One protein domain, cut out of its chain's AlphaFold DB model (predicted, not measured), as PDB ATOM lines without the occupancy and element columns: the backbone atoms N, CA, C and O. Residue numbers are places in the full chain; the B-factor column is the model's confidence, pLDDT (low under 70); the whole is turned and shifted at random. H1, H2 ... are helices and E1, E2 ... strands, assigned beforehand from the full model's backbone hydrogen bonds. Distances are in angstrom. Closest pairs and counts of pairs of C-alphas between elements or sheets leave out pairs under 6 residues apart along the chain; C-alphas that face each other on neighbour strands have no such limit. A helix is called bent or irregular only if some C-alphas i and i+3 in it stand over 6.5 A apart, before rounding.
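What this domain is: This is residues 231 to 330 of the 335 residues of the protein "sodium channel protein Nach-like" of Bombus vosnesenskii (UniProt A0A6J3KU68). What shape do these atoms make? Two long helices, H4 and H5, meet near the end of H4 as a V, and beyond the start of H4 the three short helices H1, H2 and H3 and the short strand E1 form a loose far end. How is it made up? The printed part has 100 residues, with helices H1 to H5 and then E1 along the chain; it is mostly helix, with under half of the residues in named elements. How compact is it? It is loose and elongated, with a radius of gyration of the C-alphas of 15.7 A and spans of 52 by 29 by 25 A.

Where its parts are: Where are the long helices? H4, residues 257 to 273, is 23.9 A long and begins at C-alpha 257 (41.607, -3.043, -41.848). H5, residues 291 to 306, is 24.8 A long. Where are the short elements? H1 is residues 231 to 234, H2 237 to 240, H3 245 to 248 and E1 327 to 330, ending at C-alpha 330 (46.984, 7.391, -46.422).

How they stand to each other: How do H4 and H5 stand? They touch, with the C-alphas of Cys 273 and Cys 296 closest at 5.9 A, and run opposite ways at a steep tilt of 47 degrees. What of the others? H1 and H2 are close but not clearly touching, with C-alphas 232 and 240 closest at 7.1 A. H3 touches no helix. E1 pairs with no named strand and is apart from H4. Do the backbones hold helical ranges? In H4 every O i to N i+4 pair is within hydrogen-bond range; in H5, 6 of 12 are, and H1, H2 and H3 are too short for such a pair. H5 is irregular, with C-alphas 299 and 302 7.4 A apart, and has a kink of 43 degrees near residue 299.

The domain as a whole: How large is it, and is it cut? The C-alphas farthest apart, those of Ser 231 and Glu 292, are 52.1 A apart, and the printed part has no cut. Which links are long? Those from H4 to H5 and from H5 to E1 are long, and residues 305 to 315 stand free. Where is confidence low? Residues 249 to 255 and 301 to 323 are under 70.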
ATOM      1  N   SER A 231      41.205  -6.355 -61.979       84.94
ATOM      2  CA  SER A 231      41.628  -7.628 -62.577       84.94
ATOM      3  C   SER A 231      42.501  -8.476 -61.649       84.94
ATOM      4  O   SER A 231      42.597  -9.674 -61.876       84.94
ATOM      5  N   ILE A 232      43.102  -7.909 -60.590       86.12
ATOM      6  CA  ILE A 232      43.863  -8.723 -59.633       86.12
ATOM      7  C   ILE A 232      42.974  -9.583 -58.721       86.12
ATOM      8  O   ILE A 232      43.474 -10.497 -58.073       86.12
ATOM      9  N   MET A 233      41.664  -9.323 -58.682       83.44
ATOM     10  CA  MET A 233      40.704 -10.092 -57.886       83.44
ATOM     11  C   MET A 233      40.640 -11.570 -58.316       83.44
ATOM     12  O   MET A 233      40.267 -12.425 -57.523       83.44
ATOM     13  N   SER A 234      41.050 -11.894 -59.552       85.31
ATOM     14  CA  SER A 234      41.147 -13.281 -60.025       85.31
ATOM     15  C   SER A 234      42.333 -14.059 -59.445       85.31
ATOM     16  O   SER A 234      42.375 -15.281 -59.582       85.31
ATOM     17  N   TYR A 235      43.326 -13.389 -58.851       85.88
ATOM     18  CA  TYR A 235      44.423 -14.074 -58.166       85.88
ATOM     19  C   TYR A 235      43.990 -14.501 -56.760       85.88
ATOM     20  O   TYR A 235      43.228 -13.812 -56.079       85.88
ATOM     21  N   ALA A 236      44.513 -15.644 -56.315       82.88
ATOM     22  CA  ALA A 236      44.292 -16.147 -54.964       82.88
ATOM     23  C   ALA A 236      44.748 -15.121 -53.906       82.88
ATOM     24  O   ALA A 236      45.708 -14.381 -54.144       82.88
ATOM     25  N   LEU A 237      44.054 -15.073 -52.761       80.06
ATOM     26  CA  LEU A 237      44.288 -14.100 -51.680       80.06
ATOM     27  C   LEU A 237      45.759 -14.069 -51.245       80.06
ATOM     28  O   LEU A 237      46.329 -12.994 -51.095       80.06
ATOM     29  N   GLU A 238      46.397 -15.237 -51.171       81.00
ATOM     30  CA  GLU A 238      47.789 -15.414 -50.745       81.00
ATOM     31  C   GLU A 238      48.802 -14.790 -51.715       81.00
ATOM     32  O   GLU A 238      49.946 -14.546 -51.348       81.00
ATOM     33  N   LYS A 239      48.409 -14.554 -52.975       83.25
ATOM     34  CA  LYS A 239      49.277 -13.942 -53.996       83.25
ATOM     35  C   LYS A 239      49.116 -12.433 -54.095       83.25
ATOM     36  O   LYS A 239      50.049 -11.766 -54.533       83.25
ATOM     37  N   ARG A 240      47.929 -11.916 -53.780       85.12
ATOM     38  CA  ARG A 240      47.620 -10.483 -53.894       85.12
ATOM     39  C   ARG A 240      47.759  -9.724 -52.579       85.12
ATOM     40  O   ARG A 240      47.893  -8.511 -52.633       85.12
ATOM     41  N   ASP A 241      47.727 -10.423 -51.444       79.62
ATOM     42  CA  ASP A 241      47.971  -9.882 -50.097       79.62
ATOM     43  C   ASP A 241      47.096  -8.660 -49.721       79.62
ATOM     44  O   ASP A 241      47.413  -7.850 -48.851       79.62
ATOM     45  N   CYS A 242      45.954  -8.519 -50.398       80.44
ATOM     46  CA  CYS A 242      44.983  -7.461 -50.172       80.44
ATOM     47  C   CYS A 242      43.572  -7.913 -50.569       80.44
ATOM     48  O   CYS A 242      43.400  -8.810 -51.401       80.44
ATOM     49  N   VAL A 243      42.555  -7.256 -50.013       81.06
ATOM     50  CA  VAL A 243      41.128  -7.506 -50.283       81.06
ATOM     51  C   VAL A 243      40.435  -6.261 -50.833       81.06
ATOM     52  O   VAL A 243      40.784  -5.135 -50.485       81.06
ATOM     53  N   PHE A 244      39.446  -6.424 -51.705       79.62
ATOM     54  CA  PHE A 244      38.557  -5.328 -52.089       79.62
ATOM     55  C   PHE A 244      37.371  -5.223 -51.110       79.62
ATOM     56  O   PHE A 244      36.996  -6.194 -50.451       79.62
ATOM     57  N   GLU A 245      36.785  -4.028 -50.979       74.56
ATOM     58  CA  GLU A 245      35.708  -3.756 -50.007       74.56
ATOM     59  C   GLU A 245      34.454  -4.615 -50.277       74.56
ATOM     60  O   GLU A 245      33.810  -5.112 -49.348       74.56
ATOM     61  N   ASP A 246      34.152  -4.877 -51.552       75.62
ATOM     62  CA  ASP A 246      33.038  -5.711 -52.012       75.62
ATOM     63  C   ASP A 246      33.196  -7.196 -51.643       75.62
ATOM     64  O   ASP A 246      32.203  -7.871 -51.369       75.62
ATOM     65  N   GLU A 247      34.426  -7.699 -51.539       74.62
ATOM     66  CA  GLU A 247      34.696  -9.089 -51.145       74.62
ATOM     67  C   GLU A 247      34.353  -9.348 -49.677       74.62
ATOM     68  O   GLU A 247      33.819 -10.401 -49.314       74.62
ATOM     69  N   MET A 248      34.611  -8.350 -48.833       71.12
ATOM     70  CA  MET A 248      34.424  -8.450 -47.389       71.12
ATOM     71  C   MET A 248      33.026  -8.013 -46.935       71.12
ATOM     72  O   MET A 248      32.626  -8.302 -45.807       71.12
ATOM     73  N   THR A 249      32.240  -7.394 -47.826       65.44
ATOM     74  CA  THR A 249      30.870  -6.919 -47.549       65.44
ATOM     75  C   THR A 249      29.952  -8.053 -47.060       65.44
ATOM     76  O   THR A 249      29.064  -7.830 -46.235       65.44
ATOM     77  N   SER A 250      30.202  -9.290 -47.506       61.81
ATOM     78  CA  SER A 250      29.485 -10.498 -47.073       61.81
ATOM     79  C   SER A 250      29.728 -10.861 -45.597       61.81
ATOM     80  O   SER A 250      28.818 -11.340 -44.915       61.81
ATOM     81  N   LEU A 251      30.926 -10.591 -45.074       61.44
ATOM     82  CA  LEU A 251      31.308 -10.826 -43.679       61.44
ATOM     83  C   LEU A 251      30.967  -9.620 -42.803       61.44
ATOM     84  O   LEU A 251      30.451  -9.775 -41.696       61.44
ATOM     85  N   ARG A 252      31.196  -8.413 -43.323       64.25
ATOM     86  CA  ARG A 252      30.935  -7.151 -42.644       64.25
ATOM     87  C   ARG A 252      30.610  -6.074 -43.672       64.25
ATOM     88  O   ARG A 252      31.466  -5.698 -44.461       64.25
ATOM     89  N   MET A 253      29.402  -5.514 -43.585       62.66
ATOM     90  CA  MET A 253      28.885  -4.488 -44.508       62.66
ATOM     91  C   MET A 253      29.806  -3.258 -44.656       62.66
ATOM     92  O   MET A 253      29.752  -2.562 -45.660       62.66
ATOM     93  N   PHE A 254      30.651  -2.997 -43.657       69.56
ATOM     94  CA  PHE A 254      31.553  -1.850 -43.583       69.56
ATOM     95  C   PHE A 254      32.897  -2.281 -42.986       69.56
ATOM     96  O   PHE A 254      33.224  -1.961 -41.840       69.56
ATOM     97  N   TYR A 255      33.634  -3.100 -43.727       69.44
ATOM     98  CA  TYR A 255      34.955  -3.560 -43.320       69.44
ATOM     99  C   TYR A 255      36.014  -2.474 -43.513       69.44
ATOM    100  O   TYR A 255      36.064  -1.828 -44.556       69.44
ATOM    101  N   THR A 256      36.882  -2.312 -42.517       77.12
ATOM    102  CA  THR A 256      38.170  -1.636 -42.668       77.12
ATOM    103  C   THR A 256      39.234  -2.455 -41.956       77.12
ATOM    104  O   THR A 256      38.946  -3.158 -40.981       77.12
ATOM    105  N   TYR A 257      40.464  -2.371 -42.456       79.31
ATOM    106  CA  TYR A 257      41.607  -3.043 -41.848       79.31
ATOM    107  C   TYR A 257      41.767  -2.635 -40.374       79.31
ATOM    108  O   TYR A 257      41.869  -3.494 -39.500       79.31
ATOM    109  N   SER A 258      41.678  -1.333 -40.080       83.25
ATOM    110  CA  SER A 258      41.812  -0.787 -38.726       83.25
ATOM    111  C   SER A 258      40.776  -1.361 -37.756       83.25
ATOM    112  O   SER A 258      41.135  -1.838 -36.680       83.25
ATOM    113  N   ASP A 259      39.499  -1.385 -38.150       83.25
ATOM    114  CA  ASP A 259      38.433  -1.952 -37.322       83.25
ATOM    115  C   ASP A 259      38.600  -3.458 -37.109       83.25
ATOM    116  O   ASP A 259      38.264  -3.955 -36.035       83.25
ATOM    117  N   CYS A 260      39.125  -4.174 -38.109       81.44
ATOM    118  CA  CYS A 260      39.423  -5.595 -37.987       81.44
ATOM    119  C   CYS A 260      40.462  -5.838 -36.894       81.44
ATOM    120  O   CYS A 260      40.198  -6.617 -35.984       81.44
ATOM    121  N   ILE A 261      41.596  -5.130 -36.927       83.75
ATOM    122  CA  ILE A 261      42.649  -5.252 -35.906       83.75
ATOM    123  C   ILE A 261      42.090  -4.986 -34.498       83.75
ATOM    124  O   ILE A 261      42.376  -5.729 -33.557       83.75
ATOM    125  N   VAL A 262      41.230  -3.973 -34.354       86.94
ATOM    126  CA  VAL A 262      40.576  -3.639 -33.078       86.94
ATOM    127  C   VAL A 262      39.611  -4.737 -32.620       86.94
ATOM    128  O   VAL A 262      39.570  -5.061 -31.429       86.94
ATOM    129  N   ASP A 263      38.852  -5.346 -33.532       84.81
ATOM    130  CA  ASP A 263      37.966  -6.464 -33.205       84.81
ATOM    131  C   ASP A 263      38.745  -7.721 -32.813       84.81
ATOM    132  O   ASP A 263      38.392  -8.350 -31.813       84.81
ATOM    133  N   CYS A 264      39.830  -8.054 -33.526       83.69
ATOM    134  CA  CYS A 264      40.702  -9.175 -33.162       83.69
ATOM    135  C   CYS A 264      41.279  -8.947 -31.752       83.69
ATOM    136  O   CYS A 264      41.146  -9.805 -30.882       83.69
ATOM    137  N   LYS A 265      41.793  -7.739 -31.468       85.88
ATOM    138  CA  LYS A 265      42.283  -7.335 -30.136       85.88
ATOM    139  C   LYS A 265      41.206  -7.472 -29.056       85.88
ATOM    140  O   LYS A 265      41.455  -8.017 -27.983       85.88
ATOM    141  N   THR A 266      39.984  -7.026 -29.335       88.56
ATOM    142  CA  THR A 266      38.839  -7.150 -28.415       88.56
ATOM    143  C   THR A 266      38.476  -8.622 -28.175       88.56
ATOM    144  O   THR A 266      38.154  -9.028 -27.054       88.56
ATOM    145  N   GLN A 267      38.557  -9.461 -29.209       88.06
ATOM    146  CA  GLN A 267      38.310 -10.895 -29.110       88.06
ATOM    147  C   GLN A 267      39.391 -11.624 -28.304       88.06
ATOM    148  O   GLN A 267      39.057 -12.491 -27.490       88.06
ATOM    149  N   ASP A 268      40.651 -11.244 -28.471       86.69
ATOM    150  CA  ASP A 268      41.778 -11.792 -27.723       86.69
ATOM    151  C   ASP A 268      41.693 -11.430 -26.244       86.69
ATOM    152  O   ASP A 268      41.789 -12.315 -25.389       86.69
ATOM    153  N   MET A 269      41.411 -10.161 -25.929       88.56
ATOM    154  CA  MET A 269      41.192  -9.715 -24.547       88.56
ATOM    155  C   MET A 269      40.066 -10.504 -23.876       88.56
ATOM    156  O   MET A 269      40.218 -10.984 -22.751       88.56
ATOM    157  N   TRP A 270      38.971 -10.750 -24.596       92.06
ATOM    158  CA  TRP A 270      37.889 -11.589 -24.094       92.06
ATOM    159  C   TRP A 270      38.300 -13.048 -23.879       92.06
ATOM    160  O   TRP A 270      37.884 -13.673 -22.906       92.06
ATOM    161  N   LYS A 271      39.103 -13.638 -24.766       91.25
ATOM    162  CA  LYS A 271      39.498 -15.044 -24.619       91.25
ATOM    163  C   LYS A 271      40.505 -15.255 -23.499       91.25
ATOM    164  O   LYS A 271      40.352 -16.237 -22.773       91.25
ATOM    165  N   ILE A 272      41.465 -14.345 -23.364       89.62
ATOM    166  CA  ILE A 272      42.577 -14.430 -22.416       89.62
ATOM    167  C   ILE A 272      42.148 -13.924 -21.034       89.62
ATOM    168  O   ILE A 272      42.201 -14.684 -20.073       89.62
ATOM    169  N   CYS A 273      41.673 -12.678 -20.943       89.06
ATOM    170  CA  CYS A 273      41.365 -12.016 -19.670       89.06
ATOM    171  C   CYS A 273      39.868 -11.984 -19.319       89.06
ATOM    172  O   CYS A 273      39.511 -11.494 -18.255       89.06
ATOM    173  N   LYS A 274      38.973 -12.505 -20.179       95.06
ATOM    174  CA  LYS A 274      37.513 -12.569 -19.923       95.06
ATOM    175  C   LYS A 274      36.887 -11.205 -19.598       95.06
ATOM    176  O   LYS A 274      35.883 -11.119 -18.885       95.06
ATOM    177  N   CYS A 275      37.467 -10.138 -20.135       93.88
ATOM    178  CA  CYS A 275      36.973  -8.775 -20.009       93.88
ATOM    179  C   CYS A 275      37.455  -7.917 -21.188       93.88
ATOM    180  O   CYS A 275      38.427  -8.266 -21.860       93.88
ATOM    181  N   ILE A 276      36.765  -6.806 -21.444       93.75
ATOM    182  CA  ILE A 276      37.135  -5.811 -22.454       93.75
ATOM    183  C   ILE A 276      37.580  -4.521 -21.748       93.75
ATOM    184  O   ILE A 276      36.818  -3.991 -20.936       93.75
ATOM    185  N   PRO A 277      38.787  -3.991 -22.020       93.38
ATOM    186  CA  PRO A 277      39.199  -2.683 -21.521       93.38
ATOM    187  C   PRO A 277      38.170  -1.595 -21.853       93.38
ATOM    188  O   PRO A 277      37.667  -1.541 -22.972       93.38
ATOM    189  N   PHE A 278      37.874  -0.706 -20.900       94.38
ATOM    190  CA  PHE A 278      36.772   0.265 -21.019       94.38
ATOM    191  C   PHE A 278      36.887   1.204 -22.231       94.38
ATOM    192  O   PHE A 278      35.881   1.727 -22.715       94.38
ATOM    193  N   PHE A 279      38.117   1.434 -22.695       93.12
ATOM    194  CA  PHE A 279      38.421   2.312 -23.813       93.12
ATOM    195  C   PHE A 279      38.195   1.641 -25.174       93.12
ATOM    196  O   PHE A 279      37.968   2.354 -26.145       93.12
ATOM    197  N   LEU A 280      38.186   0.305 -25.261       92.38
ATOM    198  CA  LEU A 280      37.891  -0.419 -26.502       92.38
ATOM    199  C   LEU A 280      36.379  -0.450 -26.799       92.38
ATOM    200  O   LEU A 280      35.558  -0.375 -25.875       92.38
ATOM    201  N   PRO A 281      35.986  -0.565 -28.082       90.94
ATOM    202  CA  PRO A 281      34.583  -0.667 -28.462       90.94
ATOM    203  C   PRO A 281      33.991  -2.006 -28.000       90.94
ATOM    204  O   PRO A 281      34.500  -3.080 -28.315       90.94
ATOM    205  N   ASN A 282      32.873  -1.960 -27.277       91.00
ATOM    206  CA  ASN A 282      32.203  -3.133 -26.717       91.00
ATOM    207  C   ASN A 282      30.969  -3.536 -27.537       91.00
ATOM    208  O   ASN A 282      29.837  -3.531 -27.060       91.00
ATOM    209  N   ARG A 283      31.203  -3.907 -28.796       84.50
ATOM    210  CA  ARG A 283      30.162  -4.195 -29.804       84.50
ATOM    211  C   ARG A 283      29.326  -5.449 -29.520       84.50
ATOM    212  O   ARG A 283      28.350  -5.701 -30.220       84.50
ATOM    213  N   GLU A 284      29.714  -6.249 -28.532       85.88
ATOM    214  CA  GLU A 284      29.028  -7.478 -28.115       85.88
ATOM    215  C   GLU A 284      28.499  -7.406 -26.672       85.88
ATOM    216  O   GLU A 284      28.064  -8.419 -26.131       85.88
ATOM    217  N   SER A 285      28.539  -6.232 -26.028       89.56
ATOM    218  CA  SER A 285      28.068  -6.050 -24.645       89.56
ATOM    219  C   SER A 285      28.716  -7.020 -23.643       89.56
ATOM    220  O   SER A 285      28.075  -7.530 -22.725       89.56
ATOM    221  N   ARG A 286      30.014  -7.289 -23.819       93.12
ATOM    222  CA  ARG A 286      30.828  -8.139 -22.937       93.12
ATOM    223  C   ARG A 286      31.177  -7.412 -21.633       93.12
ATOM    224  O   ARG A 286      31.087  -6.187 -21.543       93.12
ATOM    225  N   ARG A 287      31.618  -8.164 -20.618       94.88
ATOM    226  CA  ARG A 287      32.091  -7.609 -19.335       94.88
ATOM    227  C   ARG A 287      33.246  -6.629 -19.568       94.88
ATOM    228  O   ARG A 287      34.217  -6.974 -20.238       94.88
ATOM    229  N   ILE A 288      33.162  -5.445 -18.966       95.12
ATOM    230  CA  ILE A 288      34.251  -4.461 -18.949       95.12
ATOM    231  C   ILE A 288      35.266  -4.825 -17.858       95.12
ATOM    232  O   ILE A 288      34.870  -5.273 -16.782       95.12
ATOM    233  N   CYS A 289      36.558  -4.650 -18.141       92.81
ATOM    234  CA  CYS A 289      37.623  -4.919 -17.174       92.81
ATOM    235  C   CYS A 289      37.547  -3.971 -15.970       92.81
ATOM    236  O   CYS A 289      37.314  -2.770 -16.127       92.81
ATOM    237  N   ASN A 290      37.791  -4.512 -14.782       91.69
ATOM    238  CA  ASN A 290      37.924  -3.776 -13.531       91.69
ATOM    239  C   ASN A 290      39.372  -3.868 -13.005       91.69
ATOM    240  O   ASN A 290      40.264  -4.397 -13.672       91.69
ATOM    241  N   LEU A 291      39.623  -3.332 -11.809       88.81
ATOM    242  CA  LEU A 291      40.965  -3.316 -11.216       88.81
ATOM    243  C   LEU A 291      41.532  -4.712 -10.912       88.81
ATOM    244  O   LEU A 291      42.749  -4.873 -10.873       88.81
ATOM    245  N   GLU A 292      40.684  -5.727 -10.743       88.25
ATOM    246  CA  GLU A 292      41.116  -7.111 -10.512       88.25
ATOM    247  C   GLU A 292      41.693  -7.754 -11.774       88.25
ATOM    248  O   GLU A 292      42.514  -8.664 -11.681       88.25
ATOM    249  N   ASP A 293      41.302  -7.267 -12.955       89.94
ATOM    250  CA  ASP A 293      41.784  -7.785 -14.235       89.94
ATOM    251  C   ASP A 293      43.134  -7.161 -14.647       89.94
ATOM    252  O   ASP A 293      43.803  -7.673 -15.550       89.94
ATOM    253  N   VAL A 294      43.576  -6.082 -13.982       87.50
ATOM    254  CA  VAL A 294      44.821  -5.351 -14.296       87.50
ATOM    255  C   VAL A 294      46.058  -6.260 -14.356       87.50
ATOM    256  O   VAL A 294      46.827  -6.117 -15.311       87.50
ATOM    257  N   PRO A 295      46.274  -7.226 -13.438       86.75
ATOM    258  CA  PRO A 295      47.390  -8.164 -13.549       86.75
ATOM    259  C   PRO A 295      47.379  -8.965 -14.861       86.75
ATOM    260  O   PRO A 295      48.425  -9.091 -15.502       86.75
ATOM    261  N   CYS A 296      46.207  -9.441 -15.304       87.38
ATOM    262  CA  CYS A 296      46.069 -10.153 -16.580       87.38
ATOM    263  C   CYS A 296      46.370  -9.227 -17.758       87.38
ATOM    264  O   CYS A 296      47.170  -9.569 -18.633       87.38
ATOM    265  N   LEU A 297      45.775  -8.029 -17.752       84.56
ATOM    266  CA  LEU A 297      46.004  -7.030 -18.791       84.56
ATOM    267  C   LEU A 297      47.501  -6.750 -18.925       84.56
ATOM    268  O   LEU A 297      48.046  -6.886 -20.016       84.56
ATOM    269  N   SER A 298      48.182  -6.466 -17.811       81.75
ATOM    270  CA  SER A 298      49.605  -6.124 -17.779       81.75
ATOM    271  C   SER A 298      50.513  -7.248 -18.292       81.75
ATOM    272  O   SER A 298      51.429  -6.995 -19.077       81.75
ATOM    273  N   GLN A 299      50.216  -8.506 -17.949       79.94
ATOM    274  CA  GLN A 299      50.966  -9.671 -18.430       79.94
ATOM    275  C   GLN A 299      50.851  -9.872 -19.951       79.94
ATOM    276  O   GLN A 299      51.786 -10.357 -20.596       79.94
ATOM    277  N   HIS A 300      49.718  -9.485 -20.541       77.19
ATOM    278  CA  HIS A 300      49.421  -9.704 -21.956       77.19
ATOM    279  C   HIS A 300      49.566  -8.449 -22.842       77.19
ATOM    280  O   HIS A 300      49.423  -8.562 -24.064       77.19
ATOM    281  N   LYS A 301      49.987  -7.302 -22.275       65.12
ATOM    282  CA  LYS A 301      50.311  -6.046 -22.993       65.12
ATOM    283  C   LYS A 301      51.317  -6.241 -24.138       65.12
ATOM    284  O   LYS A 301      51.096  -5.787 -25.259       65.12
ATOM    285  N   CYS A 302      52.423  -6.952 -23.887       49.91
ATOM    286  CA  CYS A 302      53.534  -7.083 -24.846       49.91
ATOM    287  C   CYS A 302      53.253  -8.013 -26.038       49.91
ATOM    288  O   CYS A 302      53.895  -7.868 -27.080       49.91
ATOM    289  N   LYS A 303      52.306  -8.955 -25.925       47.09
ATOM    290  CA  LYS A 303      51.989  -9.877 -27.031       47.09
ATOM    291  C   LYS A 303      51.299  -9.161 -28.199       47.09
ATOM    292  O   LYS A 303      51.524  -9.526 -29.344       47.09
ATOM    293  N   HIS A 304      50.569  -8.079 -27.926       45.19
ATOM    294  CA  HIS A 304      49.896  -7.282 -28.957       45.19
ATOM    295  C   HIS A 304      50.830  -6.296 -29.687       45.19
ATOM    296  O   HIS A 304      50.558  -5.956 -30.830       45.19
ATOM    297  N   ARG A 305      51.954  -5.868 -29.079       41.09
ATOM    298  CA  ARG A 305      52.960  -5.005 -29.747       41.09
ATOM    299  C   ARG A 305      53.975  -5.780 -30.607       41.09
ATOM    300  O   ARG A 305      54.575  -5.189 -31.497       41.09
ATOM    301  N   ARG A 306      54.219  -7.073 -30.329       33.62
ATOM    302  CA  ARG A 306      55.232  -7.899 -31.031       33.62
ATOM    303  C   ARG A 306      54.682  -8.773 -32.163       33.62
ATOM    304  O   ARG A 306      55.437  -9.091 -33.077       33.62
ATOM    305  N   ASN A 307      53.393  -9.112 -32.153       37.81
ATOM    306  CA  ASN A 307      52.814 -10.004 -33.164       37.81
ATOM    307  C   ASN A 307      52.704  -9.399 -34.575       37.81
ATOM    308  O   ASN A 307      52.405 -10.129 -35.507       37.81
ATOM    309  N   SER A 308      53.042  -8.122 -34.785       39.22
ATOM    310  CA  SER A 308      53.130  -7.540 -36.135       39.22
ATOM    311  C   SER A 308      54.374  -7.977 -36.934       39.22
ATOM    312  O   SER A 308      54.569  -7.486 -38.043       39.22
ATOM    313  N   ARG A 309      55.257  -8.840 -36.394       34.44
ATOM    314  CA  ARG A 309      56.452  -9.336 -37.118       34.44
ATOM    315  C   ARG A 309      56.737 -10.839 -37.021       34.44
ATOM    316  O   ARG A 309      57.569 -11.310 -37.788       34.44
ATOM    317  N   ASP A 310      56.062 -11.594 -36.155       31.61
ATOM    318  CA  ASP A 310      56.280 -13.042 -36.027       31.61
ATOM    319  C   ASP A 310      55.102 -13.835 -36.612       31.61
ATOM    320  O   ASP A 310      54.137 -14.173 -35.931       31.61
ATOM    321  N   VAL A 311      55.232 -14.185 -37.894       39.12
ATOM    322  CA  VAL A 311      54.280 -14.978 -38.705       39.12
ATOM    323  C   VAL A 311      54.041 -16.399 -38.149       39.12
ATOM    324  O   VAL A 311      53.116 -17.087 -38.565       39.12
ATOM    325  N   ASN A 312      54.821 -16.857 -37.165       28.34
ATOM    326  CA  ASN A 312      54.860 -18.272 -36.774       28.34
ATOM    327  C   ASN A 312      54.202 -18.620 -35.426       28.34
ATOM    328  O   ASN A 312      54.295 -19.768 -34.994       28.34
ATOM    329  N   HIS A 313      53.508 -17.687 -34.765       32.16
ATOM    330  CA  HIS A 313      52.758 -17.988 -33.532       32.16
ATOM    331  C   HIS A 313      51.319 -17.444 -33.496       32.16
ATOM    332  O   HIS A 313      50.717 -17.326 -32.428       32.16
ATOM    333  N   VAL A 314      50.723 -17.208 -34.668       37.47
ATOM    334  CA  VAL A 314      49.276 -16.997 -34.844       37.47
ATOM    335  C   VAL A 314      48.591 -18.362 -35.003       37.47
ATOM    336  O   VAL A 314      48.145 -18.746 -36.076       37.47
ATOM    337  N   THR A 315      48.563 -19.165 -33.937       31.55
ATOM    338  CA  THR A 315      47.812 -20.443 -33.905       31.55
ATOM    339  C   THR A 315      46.671 -20.456 -32.897       31.55
ATOM    340  O   THR A 315      46.120 -21.505 -32.570       31.55
ATOM    341  N   ALA A 316      46.215 -19.286 -32.463       33.44
ATOM    342  CA  ALA A 316      44.898 -19.160 -31.869       33.44
ATOM    343  C   ALA A 316      44.243 -17.899 -32.424       33.44
ATOM    344  O   ALA A 316      44.767 -16.815 -32.220       33.44
ATOM    345  N   LEU A 317      43.080 -18.098 -33.054       40.16
ATOM    346  CA  LEU A 317      42.140 -17.126 -33.622       40.16
ATOM    347  C   LEU A 317      42.302 -16.750 -35.098       40.16
ATOM    348  O   LEU A 317      43.004 -15.821 -35.467       40.16
ATOM    349  N   ASN A 318      41.479 -17.406 -35.921       39.81
ATOM    350  CA  ASN A 318      41.023 -16.905 -37.212       39.81
ATOM    351  C   ASN A 318      40.407 -15.500 -37.059       39.81
ATOM    352  O   ASN A 318      39.203 -15.380 -36.829       39.81
ATOM    353  N   CYS A 319      41.205 -14.453 -37.243       42.62
ATOM    354  CA  CYS A 319      40.738 -13.266 -37.939       42.62
ATOM    355  C   CYS A 319      41.013 -13.525 -39.429       42.62
ATOM    356  O   CYS A 319      42.156 -13.403 -39.857       42.62
ATOM    357  N   PRO A 320      40.023 -13.942 -40.241       40.59
ATOM    358  CA  PRO A 320      40.239 -14.275 -41.656       40.59
ATOM    359  C   PRO A 320      40.623 -13.066 -42.542       40.59
ATOM    360  O   PRO A 320      40.530 -13.150 -43.761       40.59
ATOM    361  N   ALA A 321      41.023 -11.932 -41.957       51.62
ATOM    362  CA  ALA A 321      41.165 -10.656 -42.641       51.62
ATOM    363  C   ALA A 321      42.233  -9.743 -42.004       51.62
ATOM    364  O   ALA A 321      41.972  -8.573 -41.746       51.62
ATOM    365  N   GLU A 322      43.451 -10.245 -41.783       58.66
ATOM    366  CA  GLU A 322      44.635  -9.377 -41.589       58.66
ATOM    367  C   GLU A 322      45.127  -8.749 -42.911       58.66
ATOM    368  O   GLU A 322      46.173  -8.109 -42.965       58.66
ATOM    369  N   LEU A 323      44.374  -8.925 -43.996       64.56
ATOM    370  CA  LEU A 323      44.714  -8.406 -45.311       64.56
ATOM    371  C   LEU A 323      44.282  -6.945 -45.428       64.56
ATOM    372  O   LEU A 323      43.132  -6.586 -45.169       64.56
ATOM    373  N   SER A 324      45.219  -6.105 -45.856       72.62
ATOM    374  CA  SER A 324      44.960  -4.700 -46.167       72.62
ATOM    375  C   SER A 324      43.975  -4.549 -47.338       72.62
ATOM    376  O   SER A 324      43.755  -5.478 -48.118       72.62
ATOM    377  N   LEU A 325      43.355  -3.377 -47.488       76.31
ATOM    378  CA  LEU A 325      42.520  -3.111 -48.661       76.31
ATOM    379  C   LEU A 325      43.397  -2.895 -49.906       76.31
ATOM    380  O   LEU A 325      44.399  -2.187 -49.851       76.31
ATOM    381  N   CYS A 326      42.987  -3.427 -51.063       79.44
ATOM    382  CA  CYS A 326      43.697  -3.243 -52.342       79.44
ATOM    383  C   CYS A 326      43.668  -1.791 -52.867       79.44
ATOM    384  O   CYS A 326      44.247  -1.479 -53.911       79.44
ATOM    385  N   HIS A 327      42.953  -0.909 -52.182       75.50
ATOM    386  CA  HIS A 327      42.921   0.527 -52.404       75.50
ATOM    387  C   HIS A 327      42.830   1.222 -51.046       75.50
ATOM    388  O   HIS A 327      42.302   0.659 -50.088       75.50
ATOM    389  N   GLY A 328      43.302   2.458 -50.959       71.69
ATOM    390  CA  GLY A 328      43.245   3.193 -49.707       71.69
ATOM    391  C   GLY A 328      43.720   4.631 -49.822       71.69
ATOM    392  O   GLY A 328      44.208   5.083 -50.859       71.69
ATOM    393  N   LEU A 329      43.538   5.350 -48.718       71.38
ATOM    394  CA  LEU A 329      43.903   6.750 -48.568       71.38
ATOM    395  C   LEU A 329      44.755   6.917 -47.310       71.38
ATOM    396  O   LEU A 329      44.230   6.945 -46.193       71.38
ATOM    397  N   TYR A 330      46.060   7.070 -47.499       71.75
ATOM    398  CA  TYR A 330      46.984   7.391 -46.422       71.75
ATOM    399  C   TYR A 330      47.118   8.897 -46.265       71.75
ATOM    400  O   TYR A 330      46.961   9.652 -47.221       71.75
TER     401      TYR A 330